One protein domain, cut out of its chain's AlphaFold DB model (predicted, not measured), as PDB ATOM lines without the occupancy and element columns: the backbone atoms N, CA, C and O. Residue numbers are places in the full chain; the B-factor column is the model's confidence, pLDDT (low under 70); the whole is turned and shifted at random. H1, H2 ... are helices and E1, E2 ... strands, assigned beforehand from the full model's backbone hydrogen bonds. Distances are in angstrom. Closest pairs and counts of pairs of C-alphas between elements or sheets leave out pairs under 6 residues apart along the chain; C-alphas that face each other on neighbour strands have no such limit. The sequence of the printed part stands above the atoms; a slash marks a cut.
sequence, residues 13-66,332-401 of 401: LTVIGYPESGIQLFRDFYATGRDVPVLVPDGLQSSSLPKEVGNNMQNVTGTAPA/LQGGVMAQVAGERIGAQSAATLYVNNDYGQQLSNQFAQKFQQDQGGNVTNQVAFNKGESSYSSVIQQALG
ATOM      1  N   LEU A  13      39.447 -45.540  37.183       98.19
ATOM      2  CA  LEU A  13      39.100 -44.224  37.704       98.19
ATOM      3  C   LEU A  13      40.167 -43.210  37.289       98.19
ATOM      4  O   LEU A  13      41.359 -43.464  37.409       98.19
ATOM      5  N   THR A  14      39.751 -42.039  36.830       98.56
ATOM      6  CA  THR A  14      40.631 -40.877  36.697       98.56
ATOM      7  C   THR A  14      40.340 -39.923  37.845       98.56
ATOM      8  O   THR A  14      39.180 -39.586  38.068       98.56
ATOM      9  N   VAL A  15      41.359 -39.488  38.582       98.69
ATOM     10  CA  VAL A  15      41.201 -38.509  39.669       98.69
ATOM     11  C   VAL A  15      42.028 -37.278  39.330       98.69
ATOM     12  O   VAL A  15      43.242 -37.369  39.195       98.69
ATOM     13  N   ILE A  16      41.369 -36.132  39.183       98.69
ATOM     14  CA  ILE A  16      41.984 -34.840  38.869       98.69
ATOM     15  C   ILE A  16      41.780 -33.931  40.076       98.69
ATOM     16  O   ILE A  16      40.667 -33.501  40.363       98.69
ATOM     17  N   GLY A  17      42.843 -33.649  40.816       98.00
ATOM     18  CA  GLY A  17      42.752 -32.922  42.077       98.00
ATOM     19  C   GLY A  17      44.083 -32.353  42.520       98.00
ATOM     20  O   GLY A  17      45.024 -32.295  41.730       98.00
ATOM     21  N   TYR A  18      44.132 -31.960  43.789       98.06
ATOM     22  CA  TYR A  18      45.335 -31.486  44.466       98.06
ATOM     23  C   TYR A  18      45.621 -32.335  45.714       98.06
ATOM     24  O   TYR A  18      44.712 -33.038  46.176       98.06
ATOM     25  N   PRO A  19      46.855 -32.316  46.253       97.62
ATOM     26  CA  PRO A  19      47.285 -33.299  47.240       97.62
ATOM     27  C   PRO A  19      46.442 -33.345  48.519       97.62
ATOM     28  O   PRO A  19      46.016 -34.441  48.865       97.62
ATOM     29  N   GLU A  20      46.133 -32.222  49.185       97.56
ATOM     30  CA  GLU A  20      45.458 -32.276  50.501       97.56
ATOM     31  C   GLU A  20      44.067 -32.931  50.418       97.56
ATOM     32  O   GLU A  20      43.760 -33.876  51.146       97.56
ATOM     33  N   SER A  21      43.231 -32.494  49.474       98.06
ATOM     34  CA  SER A  21      41.930 -33.117  49.197       98.06
ATOM     35  C   SER A  21      42.087 -34.542  48.658       98.06
ATOM     36  O   SER A  21      41.286 -35.424  48.977       98.06
ATOM     37  N   GLY A  22      43.153 -34.792  47.893       98.12
ATOM     38  CA  GLY A  22      43.537 -36.112  47.409       98.12
ATOM     39  C   GLY A  22      43.770 -37.119  48.534       98.12
ATOM     40  O   GLY A  22      43.351 -38.266  48.396       98.12
ATOM     41  N   ILE A  23      44.358 -36.712  49.667       98.38
ATOM     42  CA  ILE A  23      44.605 -37.603  50.814       98.38
ATOM     43  C   ILE A  23      43.299 -38.243  51.282       98.38
ATOM     44  O   ILE A  23      43.192 -39.468  51.374       98.38
ATOM     45  N   GLN A  24      42.298 -37.414  51.587       98.50
ATOM     46  CA  GLN A  24      41.022 -37.902  52.099       98.50
ATOM     47  C   GLN A  24      40.222 -38.626  51.009       98.50
ATOM     48  O   GLN A  24      39.624 -39.661  51.293       98.50
ATOM     49  N   LEU A  25      40.275 -38.159  49.757       98.62
ATOM     50  CA  LEU A  25      39.629 -38.838  48.631       98.62
ATOM     51  C   LEU A  25      40.173 -40.258  48.445       98.62
ATOM     52  O   LEU A  25      39.395 -41.202  48.330       98.62
ATOM     53  N   PHE A  26      41.495 -40.441  48.465       98.50
ATOM     54  CA  PHE A  26      42.096 -41.766  48.327       98.50
ATOM     55  C   PHE A  26      41.831 -42.660  49.541       98.50
ATOM     56  O   PHE A  26      41.582 -43.849  49.355       98.50
ATOM     57  N   ARG A  27      41.820 -42.121  50.770       98.31
ATOM     58  CA  ARG A  27      41.399 -42.885  51.961       98.31
ATOM     59  C   ARG A  27      39.982 -43.428  51.801       98.31
ATOM     60  O   ARG A  27      39.764 -44.619  52.015       98.31
ATOM     61  N   ASP A  28      39.053 -42.583  51.367       98.38
ATOM     62  CA  ASP A  28      37.664 -42.980  51.142       98.38
ATOM     63  C   ASP A  28      37.539 -43.972  49.983       98.38
ATOM     64  O   ASP A  28      36.779 -44.934  50.079       98.38
ATOM     65  N   PHE A  29      38.319 -43.791  48.912       98.12
ATOM     66  CA  PHE A  29      38.360 -44.721  47.786       98.12
ATOM     67  C   PHE A  29      38.822 -46.111  48.234       98.12
ATOM     68  O   PHE A  29      38.127 -47.093  47.977       98.12
ATOM     69  N   TYR A  30      39.935 -46.211  48.965       97.31
ATOM     70  CA  TYR A  30      40.426 -47.499  49.459       97.31
ATOM     71  C   TYR A  30      39.496 -48.120  50.514       97.31
ATOM     72  O   TYR A  30      39.373 -49.344  50.568       97.31
ATOM     73  N   ALA A  31      38.765 -47.309  51.288       96.62
ATOM     74  CA  ALA A  31      37.745 -47.796  52.219       96.62
ATOM     75  C   ALA A  31      36.546 -48.470  51.522       96.62
ATOM     76  O   ALA A  31      35.859 -49.277  52.148       96.62
ATOM     77  N   THR A  32      36.310 -48.208  50.228       94.50
ATOM     78  CA  THR A  32      35.284 -48.932  49.449       94.50
ATOM     79  C   THR A  32      35.643 -50.399  49.186       94.50
ATOM     80  O   THR A  32      34.772 -51.184  48.813       94.50
ATOM     81  N   GLY A  33      36.920 -50.774  49.328       92.06
ATOM     82  CA  GLY A  33      37.431 -52.097  48.966       92.06
ATOM     83  C   GLY A  33      37.532 -52.354  47.455       92.06
ATOM     84  O   GLY A  33      37.831 -53.479  47.055       92.06
ATOM     85  N   ARG A  34      37.281 -51.349  46.601       88.00
ATOM     86  CA  ARG A  34      37.446 -51.454  45.143       88.00
ATOM     87  C   ARG A  34      38.926 -51.343  44.772       88.00
ATOM     88  O   ARG A  34      39.618 -50.443  45.233       88.00
ATOM     89  N   ASP A  35      39.382 -52.224  43.887       87.62
ATOM     90  CA  ASP A  35      40.750 -52.234  43.355       87.62
ATOM     91  C   ASP A  35      40.717 -52.064  41.833       87.62
ATOM     92  O   ASP A  35      40.879 -53.012  41.065       87.62
ATOM     93  N   VAL A  36      40.398 -50.843  41.395       94.50
ATOM     94  CA  VAL A  36      40.493 -50.446  39.984       94.50
ATOM     95  C   VAL A  36      41.777 -49.640  39.761       94.50
ATOM     96  O   VAL A  36      42.209 -48.915  40.667       94.50
ATOM     97  N   PRO A  37      42.400 -49.724  38.571       98.00
ATOM     98  CA  PRO A  37      43.457 -48.804  38.172       98.00
ATOM     99  C   PRO A  37      43.013 -47.349  38.327       98.00
ATOM    100  O   PRO A  37      41.896 -46.987  37.946       98.00
ATOM    101  N   VAL A  38      43.907 -46.510  38.852       98.50
ATOM    102  CA  VAL A  38      43.678 -45.071  38.977       98.50
ATOM    103  C   VAL A  38      44.677 -44.311  38.114       98.50
ATOM    104  O   VAL A  38      45.884 -44.543  38.199       98.50
ATOM    105  N   LEU A  39      44.183 -43.389  37.295       98.69
ATOM    106  CA  LEU A  39      44.988 -42.449  36.525       98.69
ATOM    107  C   LEU A  39      44.889 -41.051  37.133       98.69
ATOM    108  O   LEU A  39      43.793 -40.565  37.399       98.69
ATOM    109  N   VAL A  40      46.030 -40.398  37.337       98.69
ATOM    110  CA  VAL A  40      46.093 -39.030  37.867       98.69
ATOM    111  C   VAL A  40      46.940 -38.115  36.975       98.69
ATOM    112  O   VAL A  40      47.854 -38.588  36.294       98.69
ATOM    113  N   PRO A  41      46.660 -36.808  36.940       98.00
ATOM    114  CA  PRO A  41      47.562 -35.815  36.369       98.00
ATOM    115  C   PRO A  41      48.599 -35.332  37.398       98.00
ATOM    116  O   PRO A  41      48.676 -35.836  38.523       98.00
ATOM    117  N   ASP A  42      49.379 -34.331  37.005       96.06
ATOM    118  CA  ASP A  42      50.444 -33.681  37.776       96.06
ATOM    119  C   ASP A  42      49.928 -33.065  39.072       96.06
ATOM    120  O   ASP A  42      50.639 -33.095  40.073       96.06
ATOM    121  N   GLY A  43      48.679 -32.587  39.098       96.31
ATOM    122  CA  GLY A  43      48.103 -31.973  40.292       96.31
ATOM    123  C   GLY A  43      48.083 -32.887  41.521       96.31
ATOM    124  O   GLY A  43      48.059 -32.386  42.638       96.31
ATOM    125  N   LEU A  44      48.149 -34.215  41.354       97.69
ATOM    126  CA  LEU A  44      48.253 -35.181  42.460       97.69
ATOM    127  C   LEU A  44      49.660 -35.778  42.621       97.69
ATOM    128  O   LEU A  44      49.853 -36.689  43.430       97.69
ATOM    129  N   GLN A  45      50.653 -35.288  41.877       96.44
ATOM    130  CA  GLN A  45      52.039 -35.720  42.008       96.44
ATOM    131  C   GLN A  45      52.689 -35.076  43.241       96.44
ATOM    132  O   GLN A  45      53.387 -34.072  43.156       96.44
ATOM    133  N   SER A  46      52.483 -35.690  44.403       94.81
ATOM    134  CA  SER A  46      53.195 -35.346  45.635       94.81
ATOM    135  C   SER A  46      53.865 -36.583  46.222       94.81
ATOM    136  O   SER A  46      53.231 -37.627  46.386       94.81
ATOM    137  N   SER A  47      55.146 -36.463  46.571       91.12
ATOM    138  CA  SER A  47      55.921 -37.546  47.187       91.12
ATOM    139  C   SER A  47      55.408 -37.918  48.585       91.12
ATOM    140  O   SER A  47      55.584 -39.058  49.020       91.12
ATOM    141  N   SER A  48      54.721 -36.997  49.275       92.31
ATOM    142  CA  SER A  48      54.138 -37.249  50.597       92.31
ATOM    143  C   SER A  48      52.794 -37.984  50.537       92.31
ATOM    144  O   SER A  48      52.440 -38.682  51.494       92.31
ATOM    145  N   LEU A  49      52.082 -37.908  49.403       95.56
ATOM    146  CA  LEU A  49      50.707 -38.395  49.271       95.56
ATOM    147  C   LEU A  49      50.544 -39.874  49.677       95.56
ATOM    148  O   LEU A  49      49.673 -40.151  50.503       95.56
ATOM    149  N   PRO A  50      51.376 -40.839  49.221       95.25
ATOM    150  CA  PRO A  50      51.211 -42.241  49.621       95.25
ATOM    151  C   PRO A  50      51.340 -42.475  51.126       95.25
ATOM    152  O   PRO A  50      50.587 -43.259  51.710       95.25
ATOM    153  N   LYS A  51      52.283 -41.777  51.771       94.38
ATOM    154  CA  LYS A  51      52.506 -41.883  53.216       94.38
ATOM    155  C   LYS A  51      51.313 -41.333  53.992       94.38
ATOM    156  O   LYS A  51      50.909 -41.928  54.987       94.38
ATOM    157  N   GLU A  52      50.751 -40.219  53.540       96.44
ATOM    158  CA  GLU A  52      49.629 -39.553  54.201       96.44
ATOM    159  C   GLU A  52      48.305 -40.288  53.984       96.44
ATOM    160  O   GLU A  52      47.519 -40.425  54.922       96.44
ATOM    161  N   VAL A  53      48.067 -40.841  52.792       97.31
ATOM    162  CA  VAL A  53      46.909 -41.710  52.529       97.31
ATOM    163  C   VAL A  53      46.944 -42.955  53.422       97.31
ATOM    164  O   VAL A  53      45.891 -43.433  53.850       97.31
ATOM    165  N   GLY A  54      48.136 -43.477  53.730       95.25
ATOM    166  CA  GLY A  54      48.306 -44.645  54.596       95.25
ATOM    167  C   GLY A  54      47.874 -45.964  53.947       95.25
ATOM    168  O   GLY A  54      47.646 -46.944  54.652       95.25
ATOM    169  N   ASN A  55      47.755 -45.996  52.615       93.00
ATOM    170  CA  ASN A  55      47.432 -47.188  51.829       93.00
ATOM    171  C   ASN A  55      48.440 -47.395  50.696       93.00
ATOM    172  O   ASN A  55      49.153 -46.482  50.284       93.00
ATOM    173  N   ASN A  56      48.486 -48.620  50.176       91.19
ATOM    174  CA  ASN A  56      49.347 -48.957  49.056       91.19
ATOM    175  C   ASN A  56      48.798 -48.383  47.736       91.19
ATOM    176  O   ASN A  56      47.793 -48.866  47.227       91.19
ATOM    177  N   MET A  57      49.494 -47.408  47.144       95.56
ATOM    178  CA  MET A  57      49.048 -46.706  45.929       95.56
ATOM    179  C   MET A  57      49.652 -47.259  44.619       95.56
ATOM    180  O   MET A  57      49.846 -46.521  43.656       95.56
ATOM    181  N   GLN A  58      49.970 -48.560  44.542       93.94
ATOM    182  CA  GLN A  58      50.561 -49.183  43.332       93.94
ATOM    183  C   GLN A  58      49.605 -49.258  42.127       93.94
ATOM    184  O   GLN A  58      50.059 -49.390  40.978       93.94
ATOM    185  N   ASN A  59      48.297 -49.167  42.385       96.38
ATOM    186  CA  ASN A  59      47.253 -49.073  41.364       96.38
ATOM    187  C   ASN A  59      47.194 -47.680  40.708       96.38
ATOM    188  O   ASN A  59      46.514 -47.527  39.695       96.38
ATOM    189  N   VAL A  60      47.932 -46.691  41.231       98.12
ATOM    190  CA  VAL A  60      48.001 -45.344  40.663       98.12
ATOM    191  C   VAL A  60      49.086 -45.259  39.589       98.12
ATOM    192  O   VAL A  60      50.244 -45.638  39.786       98.12
ATOM    193  N   THR A  61      48.701 -44.744  38.428       98.31
ATOM    194  CA  THR A  61      49.599 -44.249  37.385       98.31
ATOM    195  C   THR A  61      49.353 -42.762  37.228       98.31
ATOM    196  O   THR A  61      48.204 -42.339  37.190       98.31
ATOM    197  N   GLY A  62      50.414 -41.975  37.116       97.88
ATOM    198  CA  GLY A  62      50.296 -40.545  36.899       97.88
ATOM    199  C   GLY A  62      50.884 -40.082  35.575       97.88
ATOM    200  O   GLY A  62      51.661 -40.801  34.941       97.88
ATOM    201  N   THR A  63      50.507 -38.875  35.171       97.69
ATOM    202  CA  THR A  63      51.141 -38.121  34.084       97.69
ATOM    203  C   THR A  63      51.581 -36.767  34.617       97.69
ATOM    204  O   THR A  63      50.875 -36.213  35.449       97.69
ATOM    205  N   ALA A  64      52.729 -36.242  34.200       95.94
ATOM    206  CA  ALA A  64      53.154 -34.895  34.582       95.94
ATOM    207  C   ALA A  64      54.132 -34.304  33.564       95.94
ATOM    208  O   ALA A  64      54.790 -35.083  32.871       95.94
ATOM    209  N   PRO A  65      54.253 -32.969  33.460       93.19
ATOM    210  CA  PRO A  65      55.289 -32.344  32.651       93.19
ATOM    211  C   PRO A  65      56.682 -32.847  33.040       93.19
ATOM    212  O   PRO A  65      57.037 -32.877  34.217       93.19
ATOM    213  N   ALA A  66      57.462 -33.236  32.040       90.44
ATOM    214  CA  ALA A  66      58.811 -33.750  32.195       90.44
ATOM    215  C   ALA A  66      59.839 -32.675  31.849       90.44
ATOM    216  O   ALA A  66      59.635 -31.866  30.943       90.44
ATOM    217  N   LEU A 332      47.565 -31.068  25.707       92.81
ATOM    218  CA  LEU A 332      48.525 -32.146  25.482       92.81
ATOM    219  C   LEU A 332      48.319 -33.275  26.494       92.81
ATOM    220  O   LEU A 332      48.210 -34.443  26.113       92.81
ATOM    221  N   GLN A 333      48.211 -32.934  27.781       95.62
ATOM    222  CA  GLN A 333      48.129 -33.930  28.847       95.62
ATOM    223  C   GLN A 333      46.886 -34.808  28.765       95.62
ATOM    224  O   GLN A 333      46.995 -36.014  28.962       95.62
ATOM    225  N   GLY A 334      45.721 -34.255  28.414       96.19
ATOM    226  CA  GLY A 334      44.507 -35.055  28.248       96.19
ATOM    227  C   GLY A 334      44.658 -36.139  27.172       96.19
ATOM    228  O   GLY A 334      44.149 -37.247  27.340       96.19
ATOM    229  N   GLY A 335      45.435 -35.869  26.114       95.00
ATOM    230  CA  GLY A 335      45.806 -36.865  25.105       95.00
ATOM    231  C   GLY A 335      46.761 -37.934  25.644       95.00
ATOM    232  O   GLY A 335      46.539 -39.125  25.428       95.00
ATOM    233  N   VAL A 336      47.781 -37.533  26.414       96.31
ATOM    234  CA  VAL A 336      48.695 -38.474  27.092       96.31
ATOM    235  C   VAL A 336      47.927 -39.376  28.059       96.31
ATOM    236  O   VAL A 336      48.133 -40.588  28.069       96.31
ATOM    237  N   MET A 337      47.011 -38.810  28.845       98.19
ATOM    238  CA  MET A 337      46.165 -39.551  29.778       98.19
ATOM    239  C   MET A 337      45.263 -40.552  29.052       98.19
ATOM    240  O   MET A 337      45.218 -41.716  29.446       98.19
ATOM    241  N   ALA A 338      44.597 -40.137  27.970       97.69
ATOM    242  CA  ALA A 338      43.784 -41.030  27.147       97.69
ATOM    243  C   ALA A 338      44.609 -42.211  26.625       97.69
ATOM    244  O   ALA A 338      44.211 -43.364  26.772       97.69
ATOM    245  N   GLN A 339      45.800 -41.940  26.098       95.19
ATOM    246  CA  GLN A 339      46.700 -42.977  25.617       95.19
ATOM    247  C   GLN A 339      47.157 -43.936  26.724       95.19
ATOM    248  O   GLN A 339      47.197 -45.146  26.519       95.19
ATOM    249  N   VAL A 340      47.483 -43.425  27.915       97.25
ATOM    250  CA  VAL A 340      47.807 -44.275  29.071       97.25
ATOM    251  C   VAL A 340      46.615 -45.162  29.441       97.25
ATOM    252  O   VAL A 340      46.814 -46.346  29.715       97.25
ATOM    253  N   ALA A 341      45.392 -44.627  29.414       97.81
ATOM    254  CA  ALA A 341      44.176 -45.393  29.675       97.81
ATOM    255  C   ALA A 341      43.973 -46.530  28.656       97.81
ATOM    256  O   ALA A 341      43.807 -47.685  29.055       97.81
ATOM    257  N   GLY A 342      44.052 -46.232  27.359       96.00
ATOM    258  CA  GLY A 342      43.818 -47.215  26.298       96.00
ATOM    259  C   GLY A 342      44.958 -48.218  26.119       96.00
ATOM    260  O   GLY A 342      44.739 -49.425  26.160       96.00
ATOM    261  N   GLU A 343      46.193 -47.744  25.960       94.25
ATOM    262  CA  GLU A 343      47.324 -48.598  25.570       94.25
ATOM    263  C   GLU A 343      48.005 -49.277  26.759       94.25
ATOM    264  O   GLU A 343      48.451 -50.421  26.653       94.25
ATOM    265  N   ARG A 344      48.138 -48.572  27.891       92.50
ATOM    266  CA  ARG A 344      48.907 -49.076  29.039       92.50
ATOM    267  C   ARG A 344      48.035 -49.770  30.073       92.50
ATOM    268  O   ARG A 344      48.440 -50.803  30.601       92.50
ATOM    269  N   ILE A 345      46.899 -49.169  30.410       95.44
ATOM    270  CA  ILE A 345      45.941 -49.746  31.359       95.44
ATOM    271  C   ILE A 345      45.058 -50.776  30.642       95.44
ATOM    272  O   ILE A 345      44.706 -51.787  31.246       95.44
ATOM    273  N   GLY A 346      44.756 -50.571  29.355       96.25
ATOM    274  CA  GLY A 346      43.861 -51.448  28.596       96.25
ATOM    275  C   GLY A 346      42.383 -51.211  28.912       96.25
ATOM    276  O   GLY A 346      41.560 -52.091  28.665       96.25
ATOM    277  N   ALA A 347      42.044 -50.055  29.489       97.38
ATOM    278  CA  ALA A 347      40.679 -49.723  29.871       97.38
ATOM    279  C   ALA A 347      39.815 -49.456  28.634       97.38
ATOM    280  O   ALA A 347      40.258 -48.811  27.685       97.38
ATOM    281  N   GLN A 348      38.565 -49.916  28.664       97.06
ATOM    282  CA  GLN A 348      37.540 -49.581  27.668       97.06
ATOM    283  C   GLN A 348      36.525 -48.584  28.237       97.06
ATOM    284  O   GLN A 348      35.872 -47.849  27.499       97.06
ATOM    285  N   SER A 349      36.411 -48.523  29.563       97.62
ATOM    286  CA  SER A 349      35.554 -47.593  30.283       97.62
ATOM    287  C   SER A 349      36.287 -46.916  31.440       97.62
ATOM    288  O   SER A 349      37.111 -47.523  32.122       97.62
ATOM    289  N   ALA A 350      35.977 -45.646  31.680       98.12
ATOM    290  CA  ALA A 350      36.524 -44.874  32.790       98.12
ATOM    291  C   ALA A 350      35.430 -44.041  33.467       98.12
ATOM    292  O   ALA A 350      34.463 -43.645  32.826       98.12
ATOM    293  N   ALA A 351      35.602 -43.709  34.741       98.25
ATOM    294  CA  ALA A 351      34.926 -42.562  35.349       98.25
ATOM    295  C   ALA A 351      35.960 -41.511  35.740       98.25
ATOM    296  O   ALA A 351      37.126 -41.843  35.960       98.25
ATOM    297  N   THR A 352      35.554 -40.248  35.850       98.44
ATOM    298  CA  THR A 352      36.430 -39.176  36.329       98.44
ATOM    299  C   THR A 352      35.863 -38.539  37.590       98.44
ATOM    300  O   THR A 352      34.714 -38.100  37.583       98.44
ATOM    301  N   LEU A 353      36.690 -38.405  38.620       98.69
ATOM    302  CA  LEU A 353      36.509 -37.455  39.712       98.69
ATOM    303  C   LEU A 353      37.375 -36.233  39.424       98.69
ATOM    304  O   LEU A 353      38.562 -36.393  39.142       98.69
ATOM    305  N   TYR A 354      36.819 -35.028  39.501       98.75
ATOM    306  CA  TYR A 354      37.589 -33.807  39.266       98.75
ATOM    307  C   TYR A 354      37.291 -32.710  40.285       98.75
ATOM    308  O   TYR A 354      36.147 -32.505  40.684       98.75
ATOM    309  N   VAL A 355      38.325 -31.976  40.693       98.44
ATOM    310  CA  VAL A 355      38.173 -30.802  41.551       98.44
ATOM    311  C   VAL A 355      37.308 -29.760  40.841       98.44
ATOM    312  O   VAL A 355      37.520 -29.460  39.667       98.44
ATOM    313  N   ASN A 356      36.325 -29.208  41.547       97.38
ATOM    314  CA  ASN A 356      35.302 -28.319  41.006       97.38
ATOM    315  C   ASN A 356      35.857 -26.915  40.688       97.38
ATOM    316  O   ASN A 356      35.659 -25.953  41.430       97.38
ATOM    317  N   ASN A 357      36.636 -26.826  39.613       95.75
ATOM    318  CA  ASN A 357      37.191 -25.607  39.037       95.75
ATOM    319  C   ASN A 357      37.557 -25.836  37.559       95.75
ATOM    320  O   ASN A 357      37.447 -26.950  37.042       95.75
ATOM    321  N   ASP A 358      38.043 -24.786  36.894       93.69
ATOM    322  CA  ASP A 358      38.415 -24.832  35.477       93.69
ATOM    323  C   ASP A 358      39.489 -25.870  35.138       93.69
ATOM    324  O   ASP A 358      39.396 -26.506  34.092       93.69
ATOM    325  N   TYR A 359      40.475 -26.088  36.014       97.75
ATOM    326  CA  TYR A 359      41.490 -27.126  35.811       97.75
ATOM    327  C   TYR A 359      40.855 -28.519  35.790       97.75
ATOM    328  O   TYR A 359      40.962 -29.237  34.796       97.75
ATOM    329  N   GLY A 360      40.127 -28.874  36.851       97.94
ATOM    330  CA  GLY A 360      39.524 -30.198  36.964       97.94
ATOM    331  C   GLY A 360      38.528 -30.483  35.847       97.94
ATOM    332  O   GLY A 360      38.586 -31.533  35.204       97.94
ATOM    333  N   GLN A 361      37.646 -29.523  35.574       97.81
ATOM    334  CA  GLN A 361      36.606 -29.676  34.567       97.81
ATOM    335  C   GLN A 361      37.181 -29.791  33.149       97.81
ATOM    336  O   GLN A 361      36.731 -30.640  32.375       97.81
ATOM    337  N   GLN A 362      38.151 -28.946  32.782       97.44
ATOM    338  CA  GLN A 362      38.669 -28.915  31.412       97.44
ATOM    339  C   GLN A 362      39.557 -30.113  31.113       97.44
ATOM    340  O   GLN A 362      39.419 -30.696  30.038       97.44
ATOM    341  N   LEU A 363      40.389 -30.539  32.065       98.31
ATOM    342  CA  LEU A 363      41.189 -31.743  31.891       98.31
ATOM    343  C   LEU A 363      40.315 -33.006  31.862       98.31
ATOM    344  O   LEU A 363      40.545 -33.880  31.028       98.31
ATOM    345  N   SER A 364      39.261 -33.078  32.688       98.56
ATOM    346  CA  SER A 364      38.277 -34.173  32.639       98.56
ATOM    347  C   SER A 364      37.611 -34.262  31.260       98.56
ATOM    348  O   SER A 364      37.572 -35.337  30.658       98.56
ATOM    349  N   ASN A 365      37.164 -33.126  30.714       98.31
ATOM    350  CA  ASN A 365      36.546 -33.066  29.388       98.31
ATOM    351  C   ASN A 365      37.527 -33.433  28.270       98.31
ATOM    352  O   ASN A 365      37.173 -34.186  27.365       98.31
ATOM    353  N   GLN A 366      38.759 -32.927  28.338       98.06
ATOM    354  CA  GLN A 366      39.788 -33.215  27.344       98.06
ATOM    355  C   GLN A 366      40.173 -34.696  27.355       98.06
ATOM    356  O   GLN A 366      40.255 -35.315  26.294       98.06
ATOM    357  N   PHE A 367      40.357 -35.287  28.539       98.50
ATOM    358  CA  PHE A 367      40.579 -36.722  28.685       98.50
ATOM    359  C   PHE A 367      39.412 -37.523  28.101       98.50
ATOM    360  O   PHE A 367      39.647 -38.412  27.289       98.50
ATOM    361  N   ALA A 368      38.165 -37.195  28.458       98.50
ATOM    362  CA  ALA A 368      36.990 -37.915  27.971       98.50
ATOM    363  C   ALA A 368      36.881 -37.872  26.442       98.50
ATOM    364  O   ALA A 368      36.688 -38.905  25.798       98.50
ATOM    365  N   GLN A 369      37.089 -36.689  25.858       98.19
ATOM    366  CA  GLN A 369      37.103 -36.508  24.412       98.19
ATOM    367  C   GLN A 369      38.192 -37.361  23.751       98.19
ATOM    368  O   GLN A 369      37.916 -38.064  22.780       98.19
ATOM    369  N   LYS A 370      39.423 -37.318  24.270       98.19
ATOM    370  CA  LYS A 370      40.568 -38.029  23.690       98.19
ATOM    371  C   LYS A 370      40.488 -39.537  23.883       98.19
ATOM    372  O   LYS A 370      40.822 -40.286  22.972       98.19
ATOM    373  N   PHE A 371      39.983 -39.990  25.025       98.38
ATOM    374  CA  PHE A 371      39.775 -41.407  25.295       98.38
ATOM    375  C   PHE A 371      38.739 -42.000  24.334       98.38
ATOM    376  O   PHE A 371      38.954 -43.083  23.795       98.38
ATOM    377  N   GLN A 372      37.680 -41.252  24.023       97.94
ATOM    378  CA  GLN A 372      36.703 -41.661  23.018       97.94
ATOM    379  C   GLN A 372      37.260 -41.625  21.593       97.94
ATOM    380  O   GLN A 372      37.151 -42.611  20.867       97.94
ATOM    381  N   GLN A 373      37.840 -40.497  21.181       97.31
ATOM    382  CA  GLN A 373      38.254 -40.276  19.792       97.31
ATOM    383  C   GLN A 373      39.460 -41.123  19.390       97.31
ATOM    384  O   GLN A 373      39.454 -41.722  18.317       97.31
ATOM    385  N   ASP A 374      40.477 -41.177  20.250       96.19
ATOM    386  CA  ASP A 374      41.787 -41.713  19.882       96.19
ATOM    387  C   ASP A 374      41.971 -43.159  20.368       96.19
ATOM    388  O   ASP A 374      42.833 -43.868  19.855       96.19
ATOM    389  N   GLN A 375      41.189 -43.601  21.362       96.88
ATOM    390  CA  GLN A 375      41.352 -44.911  22.014       96.88
ATOM    391  C   GLN A 375      40.089 -45.782  21.976       96.88
ATOM    392  O   GLN A 375      40.138 -46.939  22.388       96.88
ATOM    393  N   GLY A 376      38.957 -45.255  21.491       96.25
ATOM    394  CA  GLY A 376      37.681 -45.977  21.436       96.25
ATOM    395  C   GLY A 376      37.041 -46.254  22.802       96.25
ATOM    396  O   GLY A 376      36.088 -47.028  22.876       96.25
ATOM    397  N   GLY A 377      37.555 -45.642  23.872       97.12
ATOM    398  CA  GLY A 377      37.044 -45.800  25.227       97.12
ATOM    399  C   GLY A 377      35.806 -44.947  25.508       97.12
ATOM    400  O   GLY A 377      35.431 -44.066  24.736       97.12
ATOM    401  N   ASN A 378      35.156 -45.184  26.644       97.25
ATOM    402  CA  ASN A 378      33.987 -44.417  27.069       97.25
ATOM    403  C   ASN A 378      34.130 -43.914  28.508       97.25
ATOM    404  O   ASN A 378      34.440 -44.689  29.411       97.25
ATOM    405  N   VAL A 379      33.841 -42.633  28.743       97.56
ATOM    406  CA  VAL A 379      33.736 -42.101  30.108       97.56
ATOM    407  C   VAL A 379      32.287 -42.206  30.575       97.56
ATOM    408  O   VAL A 379      31.406 -41.561  30.018       97.56
ATOM    409  N   THR A 380      32.026 -43.042  31.580       95.56
ATOM    410  CA  THR A 380      30.670 -43.352  32.062       95.56
ATOM    411  C   THR A 380      30.108 -42.266  32.970       95.56
ATOM    412  O   THR A 380      28.925 -41.958  32.883       95.56
ATOM    413  N   ASN A 381      30.955 -41.681  33.819       96.75
ATOM    414  CA  ASN A 381      30.595 -40.638  34.772       96.75
ATOM    415  C   ASN A 381      31.709 -39.589  34.862       96.75
ATOM    416  O   ASN A 381      32.887 -39.936  34.945       96.75
ATOM    417  N   GLN A 382      31.329 -38.313  34.926       98.31
ATOM    418  CA  GLN A 382      32.223 -37.203  35.253       98.31
ATOM    419  C   GLN A 382      31.664 -36.468  36.474       98.31
ATOM    420  O   GLN A 382      30.661 -35.764  36.374       98.31
ATOM    421  N   VAL A 383      32.298 -36.644  37.631       98.62
ATOM    422  CA  VAL A 383      31.786 -36.186  38.927       98.62
ATOM    423  C   VAL A 383      32.718 -35.132  39.524       98.62
ATOM    424  O   VAL A 383      33.898 -35.390  39.758       98.62
ATOM    425  N   ALA A 384      32.175 -33.943  39.780       98.56
ATOM    426  CA  ALA A 384      32.893 -32.872  40.460       98.56
ATOM    427  C   ALA A 384      32.995 -33.144  41.970       98.56
ATOM    428  O   ALA A 384      32.055 -33.659  42.574       98.56
ATOM    429  N   PHE A 385      34.088 -32.714  42.599       98.50
ATOM    430  CA  PHE A 385      34.226 -32.651  44.055       98.50
ATOM    431  C   PHE A 385      34.775 -31.296  44.508       98.50
ATOM    432  O   PHE A 385      35.581 -30.669  43.820       98.50
ATOM    433  N   ASN A 386      34.351 -30.831  45.683       97.44
ATOM    434  CA  ASN A 386      34.889 -29.613  46.286       97.44
ATOM    435  C   ASN A 386      36.110 -29.940  47.147       97.44
ATOM    436  O   ASN A 386      36.247 -31.049  47.644       97.44
ATOM    437  N   LYS A 387      37.001 -28.967  47.329       95.62
ATOM    438  CA  LYS A 387      38.190 -29.135  48.173       95.62
ATOM    439  C   LYS A 387      37.815 -29.109  49.653       95.62
ATOM    440  O   LYS A 387      36.900 -28.383  50.035       95.62
ATOM    441  N   GLY A 388      38.597 -29.797  50.479       94.38
ATOM    442  CA  GLY A 388      38.492 -29.712  51.941       94.38
ATOM    443  C   GLY A 388      37.269 -30.406  52.549       94.38
ATOM    444  O   GLY A 388      36.943 -30.141  53.705       94.38
ATOM    445  N   GLU A 389      36.598 -31.285  51.803       96.81
ATOM    446  CA  GLU A 389      35.513 -32.107  52.342       96.81
ATOM    447  C   GLU A 389      36.062 -33.139  53.341       96.81
ATOM    448  O   GLU A 389      37.140 -33.711  53.150       96.81
ATOM    449  N   SER A 390      35.297 -33.412  54.400       96.44
ATOM    450  CA  SER A 390      35.644 -34.445  55.386       96.44
ATOM    451  C   SER A 390      35.454 -35.866  54.852       96.44
ATOM    452  O   SER A 390      36.025 -36.806  55.402       96.44
ATOM    453  N   SER A 391      34.659 -36.023  53.788       97.69
ATOM    454  CA  SER A 391      34.480 -37.276  53.067       97.69
ATOM    455  C   SER A 391      34.101 -37.035  51.605       97.69
ATOM    456  O   SER A 391      33.340 -36.129  51.272       97.69
ATOM    457  N   TYR A 392      34.591 -37.920  50.745       98.44
ATOM    458  CA  TYR A 392      34.327 -38.013  49.316       98.44
ATOM    459  C   TYR A 392      33.538 -39.281  48.947       98.44
ATOM    460  O   TYR A 392      33.348 -39.560  47.764       98.44
ATOM    461  N   SER A 393      33.039 -40.060  49.918       97.62
ATOM    462  CA  SER A 393      32.365 -41.342  49.642       97.62
ATOM    463  C   SER A 393      31.183 -41.215  48.674       97.62
ATOM    464  O   SER A 393      31.015 -42.073  47.812       97.62
ATOM    465  N   SER A 394      30.399 -40.133  48.765       97.88
ATOM    466  CA  SER A 394      29.248 -39.892  47.877       97.88
ATOM    467  C   SER A 394      29.670 -39.722  46.413       97.88
ATOM    468  O   SER A 394      29.150 -40.402  45.528       97.88
ATOM    469  N   VAL A 395      30.665 -38.867  46.151       98.19
ATOM    470  CA  VAL A 395      31.158 -38.634  44.785       98.19
ATOM    471  C   VAL A 395      31.875 -39.865  44.230       98.19
ATOM    472  O   VAL A 395      31.735 -40.172  43.049       98.19
ATOM    473  N   ILE A 396      32.576 -40.622  45.080       98.06
ATOM    474  CA  ILE A 396      33.212 -41.892  44.703       98.06
ATOM    475  C   ILE A 396      32.155 -42.925  44.301       98.06
ATOM    476  O   ILE A 396      32.294 -43.549  43.251       98.06
ATOM    477  N   GLN A 397      31.087 -43.081  45.088       96.00
ATOM    478  CA  GLN A 397      29.982 -43.980  44.757       96.00
ATOM    479  C   GLN A 397      29.315 -43.572  43.439       96.00
ATOM    480  O   GLN A 397      29.076 -44.412  42.579       96.00
ATOM    481  N   GLN A 398      29.075 -42.274  43.236       96.25
ATOM    482  CA  GLN A 398      28.525 -41.773  41.979       96.25
ATOM    483  C   GLN A 398      29.440 -42.077  40.781       96.25
ATOM    484  O   GLN A 398      28.950 -42.433  39.712       96.25
ATOM    485  N   ALA A 399      30.760 -41.942  40.939       96.25
ATOM    486  CA  ALA A 399      31.712 -42.209  39.866       96.25
ATOM    487  C   ALA A 399      31.788 -43.706  39.520       96.25
ATOM    488  O   ALA A 399      31.792 -44.063  38.340       96.25
ATOM    489  N   LEU A 400      31.831 -44.576  40.533       93.44
ATOM    490  CA  LEU A 400      32.047 -46.014  40.361       93.44
ATOM    491  C   LEU A 400      30.792 -46.804  39.966       93.44
ATOM    492  O   LEU A 400      30.950 -47.936  39.500       93.44
ATOM    493  N   GLY A 401      29.599 -46.213  40.108       86.50
ATOM    494  CA  GLY A 401      28.326 -46.933  39.987       86.50
ATOM    495  C   GLY A 401      28.122 -47.930  41.121       86.50
ATOM    496  O   GLY A 401      27.251 -48.809  40.936       86.50
TER     497      GLY A 401
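This is residues 13 to 66 and 332 to 401 of the 401 residues of a protein of Haladaptatus paucihalophilus DX253 (UniProt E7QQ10). A strongly twisted sheet of five parallel strands forms the core, with helices on both faces in three layers: H3 and H4 cover one face, H1 and H5 the other. Short H2 packs on H1, away from the sheet. The printed part has 124 residues, with five named strands and five named helices alternating along the chain from E1 to H5; the sheet's order is E3 E2 E1 E4 E5 and the class is mixed, helices and strands. It is compact, with a radius of gyration of the C-alphas of 13.1 A, and rounded, spanning 36 by 32 by 28 A.

E1, residues 13 to 16, begins at C-alpha 13 (39.100, -44.224, 37.704). H1 is residues 19 to 31, 18.1 A long, E2 residues 38 to 40 and H2 residues 49 to 53. E3, residues 60 to 66, is 18.0 A long and ends at C-alpha 66 (58.811, -33.750, 32.195). After the cut come H3, residues 332 to 345, 18.7 A; E4, residues 349 to 355, 20.4 A; H4, residues 358 to 375, 24.4 A; and E5, residues 378 to 385, 20.7 A. H5, residues 393 to 400, ends at C-alpha 400 (32.047, -46.014, 40.361).

E3 and E5 are the edge strands. Across the neighbour strands E3 and E2, N 61 and O 38 are within hydrogen-bond range at 2.8 A, as are N 39 and O 13 across E2 and E1 at 2.8 A, N 14 and O 351 across E1 and E4 at 2.8 A, and N 352 and O 381 across E4 and E5 at 2.8 A. E1, H1, E2; E2, H2, E3; and E4, H4, E5 are strand-helix-strand units, two parallel neighbour strands with a helix between, each with a right-handed crossover. H4 is over E4 at a height over the sheet of 8.9 A, along the strands, at 7 degrees to E4 on the local plane. H5 is on the opposite face from H4, at a height of 8.5 A, over E5 and only just over E4, with 3 C-alphas on E4. H3 touches H4 at a steep tilt of 50 degrees, the same way, closest at the C-alphas of Gly 334 and Phe 367, 4.3 A. H1 touches H2, closest at the C-alphas of Ile 23 and Val 53, 5.0 A. With residues 25 to 29 alone, H1 touches H5, closest at the C-alphas of Asp 28 and Ser 393, 5.7 A. Every O i to N i+4 pair is within hydrogen-bond range in H2, H4 and H5; H1 has 8 of 9 and H3 9 of 10.

The two C-alphas farthest apart, those of Asp 374 and Ser 390, are 36.8 A apart. Residues 67 to 331 are not printed; across this cut C-alphas 66 and 332 are 12.4 A apart. Of the links that are printed whole, none is long. The mean pLDDT of the printed part is 96.6, and no printed residue is under 70.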